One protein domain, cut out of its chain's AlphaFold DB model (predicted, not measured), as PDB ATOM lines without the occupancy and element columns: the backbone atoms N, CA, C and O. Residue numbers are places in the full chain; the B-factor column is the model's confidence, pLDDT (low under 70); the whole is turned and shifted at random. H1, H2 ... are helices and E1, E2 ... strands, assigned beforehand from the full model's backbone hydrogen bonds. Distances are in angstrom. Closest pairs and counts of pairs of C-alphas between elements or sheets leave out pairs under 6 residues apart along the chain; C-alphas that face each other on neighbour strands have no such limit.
ATOM      1  N   ILE A  52     206.791 231.460 104.699       61.16
ATOM      2  CA  ILE A  52     207.363 230.122 104.517       61.16
ATOM      3  C   ILE A  52     208.701 230.043 105.232       61.16
ATOM      4  O   ILE A  52     208.890 229.121 106.014       61.16
ATOM      5  N   GLU A  53     209.581 231.022 105.015       60.75
ATOM      6  CA  GLU A  53     210.892 231.087 105.672       60.75
ATOM      7  C   GLU A  53     210.736 231.093 107.199       60.75
ATOM      8  O   GLU A  53     211.317 230.254 107.881       60.75
ATOM      9  N   TYR A  54     209.823 231.914 107.732       60.56
ATOM     10  CA  TYR A  54     209.533 231.941 109.169       60.56
ATOM     11  C   TYR A  54     208.981 230.609 109.709       60.56
ATOM     12  O   TYR A  54     209.340 230.170 110.803       60.56
ATOM     13  N   ARG A  55     208.095 229.942 108.957       61.19
ATOM     14  CA  ARG A  55     207.543 228.636 109.357       61.19
ATOM     15  C   ARG A  55     208.580 227.521 109.266       61.19
ATOM     16  O   ARG A  55     208.524 226.602 110.080       61.19
ATOM     17  N   LEU A  56     209.494 227.595 108.302       65.88
ATOM     18  CA  LEU A  56     210.588 226.643 108.158       65.88
ATOM     19  C   LEU A  56     211.552 226.771 109.340       65.88
ATOM     20  O   LEU A  56     211.868 225.766 109.967       65.88
ATOM     21  N   ASP A  57     211.922 227.998 109.713       65.75
ATOM     22  CA  ASP A  57     212.780 228.270 110.870       65.75
ATOM     23  C   ASP A  57     212.157 227.784 112.182       65.75
ATOM     24  O   ASP A  57     212.842 227.203 113.023       65.75
ATOM     25  N   ALA A  58     210.848 227.987 112.366       66.31
ATOM     26  CA  ALA A  58     210.136 227.481 113.538       66.31
ATOM     27  C   ALA A  58     210.142 225.944 113.592       66.31
ATOM     28  O   ALA A  58     210.416 225.369 114.644       66.31
ATOM     29  N   ALA A  59     209.898 225.284 112.455       64.88
ATOM     30  CA  ALA A  59     209.934 223.828 112.361       64.88
ATOM     31  C   ALA A  59     211.344 223.263 112.594       64.88
ATOM     32  O   ALA A  59     211.480 222.227 113.243       64.88
ATOM     33  N   LEU A  60     212.387 223.946 112.110       65.62
ATOM     34  CA  LEU A  60     213.782 223.565 112.332       65.62
ATOM     35  C   LEU A  60     214.175 223.702 113.806       65.62
ATOM     36  O   LEU A  60     214.705 222.749 114.368       65.62
ATOM     37  N   ARG A  61     213.833 224.815 114.469       65.81
ATOM     38  CA  ARG A  61     214.083 224.972 115.916       65.81
ATOM     39  C   ARG A  61     213.339 223.935 116.754       65.81
ATOM     40  O   ARG A  61     213.864 223.440 117.743       65.81
ATOM     41  N   GLU A  62     212.119 223.573 116.366       62.91
ATOM     42  CA  GLU A  62     211.365 222.523 117.061       62.91
ATOM     43  C   GLU A  62     211.902 221.117 116.803       62.91
ATOM     44  O   GLU A  62     211.737 220.247 117.657       62.91
ATOM     45  N   ALA A  63     212.563 220.890 115.667       63.12
ATOM     46  CA  ALA A  63     213.313 219.666 115.420       63.12
ATOM     47  C   ALA A  63     214.622 219.624 116.232       63.12
ATOM     48  O   ALA A  63     214.983 218.560 116.733       63.12
ATOM     49  N   GLU A  64     215.298 220.764 116.419       61.62
ATOM     50  CA  GLU A  64     216.500 220.887 117.263       61.62
ATOM     51  C   GLU A  64     216.206 220.627 118.746       61.62
ATOM     52  O   GLU A  64     217.005 219.985 119.429       61.62
ATOM     53  N   ASP A  65     215.039 221.056 119.241       69.06
ATOM     54  CA  ASP A  65     214.605 220.787 120.619       69.06
ATOM     55  C   ASP A  65     214.454 219.274 120.894       69.06
ATOM     56  O   ASP A  65     214.562 218.842 122.046       69.06
ATOM     57  N   GLY A  66     214.265 218.449 119.859       80.12
ATOM     58  CA  GLY A  66     214.150 216.994 119.943       80.12
ATOM     59  C   GLY A  66     212.723 216.501 120.210       80.12
ATOM     60  O   GLY A  66     211.735 217.207 120.000       80.12
ATOM     61  N   TYR A  67     212.600 215.258 120.681       84.19
ATOM     62  CA  TYR A  67     211.312 214.585 120.865       84.19
ATOM     63  C   TYR A  67     211.145 213.996 122.268       84.19
ATOM     64  O   TYR A  67     212.115 213.700 122.963       84.19
ATOM     65  N   ASN A  68     209.888 213.804 122.664       85.75
ATOM     66  CA  ASN A  68     209.481 213.082 123.859       85.75
ATOM     67  C   ASN A  68     208.766 211.790 123.451       85.75
ATOM     68  O   ASN A  68     207.725 211.818 122.786       85.75
ATOM     69  N   ALA A  69     209.316 210.650 123.860       86.62
ATOM     70  CA  ALA A  69     208.683 209.358 123.644       86.62
ATOM     71  C   ALA A  69     207.522 209.166 124.630       86.62
ATOM     72  O   ALA A  69     207.670 209.332 125.842       86.62
ATOM     73  N   CYS A  70     206.352 208.803 124.113       88.31
ATOM     74  CA  CYS A  70     205.217 208.438 124.947       88.31
ATOM     75  C   CYS A  70     205.517 207.125 125.681       88.31
ATOM     76  O   CYS A  70     205.805 206.112 125.049       88.31
ATOM     77  N   THR A  71     205.370 207.106 127.004       85.25
ATOM     78  CA  THR A  71     205.574 205.898 127.824       85.25
ATOM     79  C   THR A  71     204.513 204.822 127.583       85.25
ATOM     80  O   THR A  71     204.762 203.649 127.844       85.25
ATOM     81  N   THR A  72     203.341 205.202 127.063       84.88
ATOM     82  CA  THR A  72     202.224 204.284 126.804       84.88
ATOM     83  C   THR A  72     202.339 203.574 125.457       84.88
ATOM     84  O   THR A  72     202.079 202.380 125.375       84.88
ATOM     85  N   CYS A  73     202.675 204.302 124.386       89.81
ATOM     86  CA  CYS A  73     202.664 203.764 123.016       89.81
ATOM     87  C   CYS A  73     204.016 203.830 122.295       89.81
ATOM     88  O   CYS A  73     204.114 203.384 121.156       89.81
ATOM     89  N   GLY A  74     205.049 204.400 122.921       85.25
ATOM     90  CA  GLY A  74     206.389 204.532 122.343       85.25
ATOM     91  C   GLY A  74     206.519 205.594 121.251       85.25
ATOM     92  O   GLY A  74     207.606 205.768 120.714       85.25
ATOM     93  N   PHE A  75     205.446 206.313 120.910       88.12
ATOM     94  CA  PHE A  75     205.492 207.296 119.831       88.12
ATOM     95  C   PHE A  75     206.313 208.536 120.194       88.12
ATOM     96  O   PHE A  75     206.182 209.075 121.297       88.12
ATOM     97  N   GLU A  76     207.107 209.018 119.243       89.62
ATOM     98  CA  GLU A  76     207.955 210.201 119.373       89.62
ATOM     99  C   GLU A  76     207.142 211.465 119.063       89.62
ATOM    100  O   GLU A  76     206.764 211.732 117.925       89.62
ATOM    101  N   ASN A  77     206.829 212.246 120.099       86.25
ATOM    102  CA  ASN A  77     206.057 213.482 119.981       86.25
ATOM    103  C   ASN A  77     206.990 214.689 120.077       86.25
ATOM    104  O   ASN A  77     207.995 214.649 120.786       86.25
ATOM    105  N   PHE A  78     206.636 215.804 119.436       82.06
ATOM    106  CA  PHE A  78     207.376 217.053 119.633       82.06
ATOM    107  C   PHE A  78     207.323 217.487 121.101       82.06
ATOM    108  O   PHE A  78     206.264 217.408 121.733       82.06
ATOM    109  N   LYS A  79     208.432 218.032 121.619       79.94
ATOM    110  CA  LYS A  79     208.550 218.446 123.028       79.94
ATOM    111  C   LYS A  79     207.496 219.437 123.508       79.94
ATOM    112  O   LYS A  79     207.256 219.525 124.703       79.94
ATOM    113  N   ARG A  80     206.847 220.175 122.606       74.06
ATOM    114  CA  ARG A  80     205.788 221.140 122.943       74.06
ATOM    115  C   ARG A  80     204.455 220.507 123.341       74.06
ATOM    116  O   ARG A  80     203.651 221.185 123.977       74.06
ATOM    117  N   PHE A  81     204.190 219.258 122.954       80.50
ATOM    118  CA  PHE A  81     202.880 218.652 123.170       80.50
ATOM    119  C   PHE A  81     202.790 217.985 124.554       80.50
ATOM    120  O   PHE A  81     203.599 217.108 124.851       80.50
ATOM    121  N   PRO A  82     201.797 218.354 125.388       83.94
ATOM    122  CA  PRO A  82     201.581 217.723 126.694       83.94
ATOM    123  C   PRO A  82     200.951 216.327 126.591       83.94
ATOM    124  O   PRO A  82     201.033 215.536 127.530       83.94
ATOM    125  N   PHE A  83     200.325 216.016 125.454       88.38
ATOM    126  CA  PHE A  83     199.637 214.754 125.201       88.38
ATOM    127  C   PHE A  83     200.160 214.108 123.924       88.38
ATOM    128  O   PHE A  83     200.523 214.795 122.968       88.38
ATOM    129  N   CYS A  84     200.157 212.778 123.891       89.00
ATOM    130  CA  CYS A  84     200.553 212.029 122.714       89.00
ATOM    131  C   CYS A  84     199.536 212.196 121.579       89.00
ATOM    132  O   CYS A  84     198.343 211.968 121.772       89.00
ATOM    133  N   SER A  85     200.012 212.506 120.372       88.44
ATOM    134  CA  SER A  85     199.166 212.679 119.183       88.44
ATOM    135  C   SER A  85     198.491 211.389 118.704       88.44
ATOM    136  O   SER A  85     197.525 211.459 117.951       88.44
ATOM    137  N   LEU A  86     198.991 210.225 119.125       88.62
ATOM    138  CA  LEU A  86     198.454 208.920 118.739       88.62
ATOM    139  C   LEU A  86     197.493 208.343 119.779       88.62
ATOM    140  O   LEU A  86     196.376 207.977 119.436       88.62
ATOM    141  N   CYS A  87     197.915 208.248 121.043       90.38
ATOM    142  CA  CYS A  87     197.112 207.600 122.088       90.38
ATOM    143  C   CYS A  87     196.419 208.573 123.053       90.38
ATOM    144  O   CYS A  87     195.641 208.128 123.893       90.38
ATOM    145  N   GLY A  88     196.720 209.874 122.992       87.88
ATOM    146  CA  GLY A  88     196.180 210.876 123.918       87.88
ATOM    147  C   GLY A  88     196.732 210.805 125.348       87.88
ATOM    148  O   GLY A  88     196.309 211.582 126.197       87.88
ATOM    149  N   GLY A  89     197.671 209.896 125.636       87.25
ATOM    150  CA  GLY A  89     198.304 209.778 126.952       87.25
ATOM    151  C   GLY A  89     199.161 210.998 127.304       87.25
ATOM    152  O   GLY A  89     199.763 211.609 126.421       87.25
ATOM    153  N   GLU A  90     199.228 211.346 128.589       88.12
ATOM    154  CA  GLU A  90     200.041 212.465 129.082       88.12
ATOM    155  C   GLU A  90     201.542 212.156 128.976       88.12
ATOM    156  O   GLU A  90     202.003 211.063 129.315       88.12
ATOM    157  N   ILE A  91     202.318 213.134 128.510       87.38
ATOM    158  CA  ILE A  91     203.768 213.025 128.353       87.38
ATOM    159  C   ILE A  91     204.431 213.622 129.598       87.38
ATOM    160  O   ILE A  91     204.540 214.836 129.743       87.38
ATOM    161  N   VAL A  92     204.881 212.757 130.511       76.19
ATOM    162  CA  VAL A  92     205.406 213.149 131.837       76.19
ATOM    163  C   VAL A  92     206.612 214.095 131.745       76.19
ATOM    164  O   VAL A  92     206.740 215.012 132.554       76.19
ATOM    165  N   THR A  93     207.463 213.926 130.730       73.94
ATOM    166  CA  THR A  93     208.660 214.758 130.529       73.94
ATOM    167  C   THR A  93     208.331 216.204 130.144       73.94
ATOM    168  O   THR A  93     209.105 217.105 130.454       73.94
ATOM    169  N   TRP A  94     207.143 216.471 129.581       71.81
ATOM    170  CA  TRP A  94     206.697 217.830 129.241       71.81
ATOM    171  C   TRP A  94     206.611 218.747 130.468       71.81
ATOM    172  O   TRP A  94     206.951 219.929 130.388       71.81
ATOM    173  N   LYS A  95     206.185 218.213 131.623       68.75
ATOM    174  CA  LYS A  95     206.110 218.990 132.872       68.75
ATOM    175  C   LYS A  95     207.496 219.405 133.355       68.75
ATOM    176  O   LYS A  95     207.696 220.568 133.684       68.75
ATOM    177  N   GLN A  96     208.447 218.477 133.326       73.00
ATOM    178  CA  GLN A  96     209.816 218.707 133.789       73.00
ATOM    179  C   GLN A  96     210.538 219.740 132.915       73.00
ATOM    180  O   GLN A  96     211.158 220.666 133.437       73.00
ATOM    181  N   ASP A  97     210.394 219.634 131.591       73.44
ATOM    182  CA  ASP A  97     210.979 220.586 130.641       73.44
ATOM    183  C   ASP A  97     210.408 221.998 130.830       73.44
ATOM    184  O   ASP A  97     211.136 222.992 130.749       73.44
ATOM    185  N   LYS A  98     209.102 222.100 131.101       76.06
ATOM    186  CA  LYS A  98     208.435 223.377 131.349       76.06
ATOM    187  C   LYS A  98     208.893 224.008 132.662       76.06
ATOM    188  O   LYS A  98     209.269 225.174 132.664       76.06
ATOM    189  N   GLU A  99     208.930 223.240 133.746       79.06
ATOM    190  CA  GLU A  99     209.405 223.709 135.054       79.06
ATOM    191  C   GLU A  99     210.867 224.174 134.996       79.06
ATOM    192  O   GLU A  99     211.212 225.208 135.568       79.06
ATOM    193  N   ALA A 100     211.721 223.467 134.250       79.00
ATOM    194  CA  ALA A 100     213.107 223.870 134.032       79.00
ATOM    195  C   ALA A 100     213.219 225.183 133.236       79.00
ATOM    196  O   ALA A 100     214.008 226.059 133.602       79.00
ATOM    197  N   LYS A 101     212.413 225.354 132.177       78.88
ATOM    198  CA  LYS A 101     212.357 226.602 131.394       78.88
ATOM    199  C   LYS A 101     211.831 227.769 132.238       78.88
ATOM    200  O   LYS A 101     212.434 228.840 132.226       78.88
ATOM    201  N   ASP A 102     210.776 227.553 133.018       83.19
ATOM    202  CA  ASP A 102     210.186 228.567 133.901       83.19
ATOM    203  C   ASP A 102     211.174 228.985 135.009       83.19
ATOM    204  O   ASP A 102     211.341 230.176 135.286       83.19
ATOM    205  N   ALA A 103     211.914 228.030 135.585       82.25
ATOM    206  CA  ALA A 103     212.980 228.308 136.545       82.25
ATOM    207  C   ALA A 103     214.142 229.105 135.921       82.25
ATOM    208  O   ALA A 103     214.668 230.027 136.554       82.25
ATOM    209  N   ALA A 104     214.523 228.798 134.676       80.25
ATOM    210  CA  ALA A 104     215.564 229.526 133.952       80.25
ATOM    211  C   ALA A 104     215.149 230.975 133.636       80.25
ATOM    212  O   ALA A 104     215.935 231.900 133.854       80.25
ATOM    213  N   ILE A 105     213.903 231.194 133.199       81.00
ATOM    214  CA  ILE A 105     213.353 232.536 132.947       81.00
ATOM    215  C   ILE A 105     213.331 233.357 134.242       81.00
ATOM    216  O   ILE A 105     213.765 234.512 134.250       81.00
ATOM    217  N   LEU A 106     212.896 232.760 135.357       81.25
ATOM    218  CA  LEU A 106     212.880 233.429 136.659       81.25
ATOM    219  C   LEU A 106     214.296 233.809 137.128       81.25
ATOM    220  O   LEU A 106     214.506 234.907 137.649       81.25
ATOM    221  N   ALA A 107     215.280 232.931 136.915       74.94
ATOM    222  CA  ALA A 107     216.679 233.219 137.225       74.94
ATOM    223  C   ALA A 107     217.228 234.380 136.377       74.94
ATOM    224  O   ALA A 107     217.888 235.275 136.914       74.94
ATOM    225  N   GLN A 108     216.901 234.417 135.082       74.75
ATOM    226  CA  GLN A 108     217.315 235.488 134.173       74.75
ATOM    227  C   GLN A 108     216.666 236.835 134.527       74.75
ATOM    228  O   GLN A 108     217.343 237.864 134.542       74.75
ATOM    229  N   GLN A 109     215.380 236.844 134.891       74.44
ATOM    230  CA  GLN A 109     214.678 238.054 135.332       74.44
ATOM    231  C   GLN A 109     215.243 238.609 136.651       74.44
ATOM    232  O   GLN A 109     215.302 239.821 136.859       74.44
ATOM    233  N   LYS A 110     215.708 237.734 137.550       66.81
ATOM    234  CA  LYS A 110     216.335 238.149 138.811       66.81
ATOM    235  C   LYS A 110     217.713 238.790 138.594       66.81
ATOM    236  O   LYS A 110     218.066 239.721 139.314       66.81
ATOM    237  N   GLN A 111     218.466 238.343 137.586       61.69
ATOM    238  CA  GLN A 111     219.760 238.934 137.217       61.69
ATOM    239  C   GLN A 111     219.617 240.330 136.596       61.69
ATOM    240  O   GLN A 111     220.371 241.236 136.948       61.69
ATOM    241  N   SER A 112     218.626 240.544 135.726       57.91
ATOM    242  CA  SER A 112     218.363 241.871 135.153       57.91
ATOM    243  C   SER A 112     217.843 242.870 136.193       57.91
ATOM    244  O   SER A 112     218.161 244.055 136.108       57.91
ATOM    245  N   PHE A 113     217.133 242.405 137.227       50.88
ATOM    246  CA  PHE A 113     216.693 243.243 138.348       50.88
ATOM    247  C   PHE A 113     217.863 243.784 139.200       50.88
ATOM    248  O   PHE A 113     217.856 244.954 139.577       50.88
ATOM    249  N   TRP A 114     218.907 242.986 139.461       51.78
ATOM    250  CA  TRP A 114     220.096 243.440 140.212       51.78
ATOM    251  C   TRP A 114     221.031 244.360 139.416       51.78
ATOM    252  O   TRP A 114     221.797 245.113 140.010       51.78
TER     253      TRP A 114
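Overview. This is residues 52 to 114 of the 123 residues of an uncharacterized protein of Globisporangium ultimum (strain ATCC 200006 / CBS 805.95 / DAOM BR144) (UniProt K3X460). A small body of the strand hairpin E1 and E2 and the loop residues 79 to 91 has two helical arms, residues 52 to 61 of H1 and 99 to 114 of H2, which stick out and stay apart. The printed part has 63 residues in the order H1, E1, E2, H2, mostly helix, with an antiparallel sheet E1 - E2. It is loose, with a radius of gyration of the C-alphas of 14.8 A, and spans 47 by 32 by 14 A.

Along the chain. E1 is residues 67 to 69, 6.5 A, and E2 residues 76 to 78, 6.9 A. H2, residues 92 to 114, runs 34.7 A to C-alpha 114 at (220.096, 243.440, 140.212). H1, residues 52 to 64, runs 18.2 A from C-alpha 52 at (207.363, 230.122, 104.517).

Arrangement. In the hairpin E1 and E2, antiparallel at 139 degrees, N 68 and O 77 are within hydrogen-bond range at 2.8 A. The closest C-alphas of E1 and H2, Asn 68 and Thr 93, are 6.9 A apart; those of H1 and E2, Glu 62 and Phe 78, 7.2 A. H1 and H2 are apart. Every O i to N i+4 pair is within hydrogen-bond range in H1, 18 of 19 in H2.

Size, cuts and confidence. The printed part has no cut. The link E2 to H2 is long, 13 residues. pLDDT is under 70 at residues 52 to 65, 95 and 110 to 114.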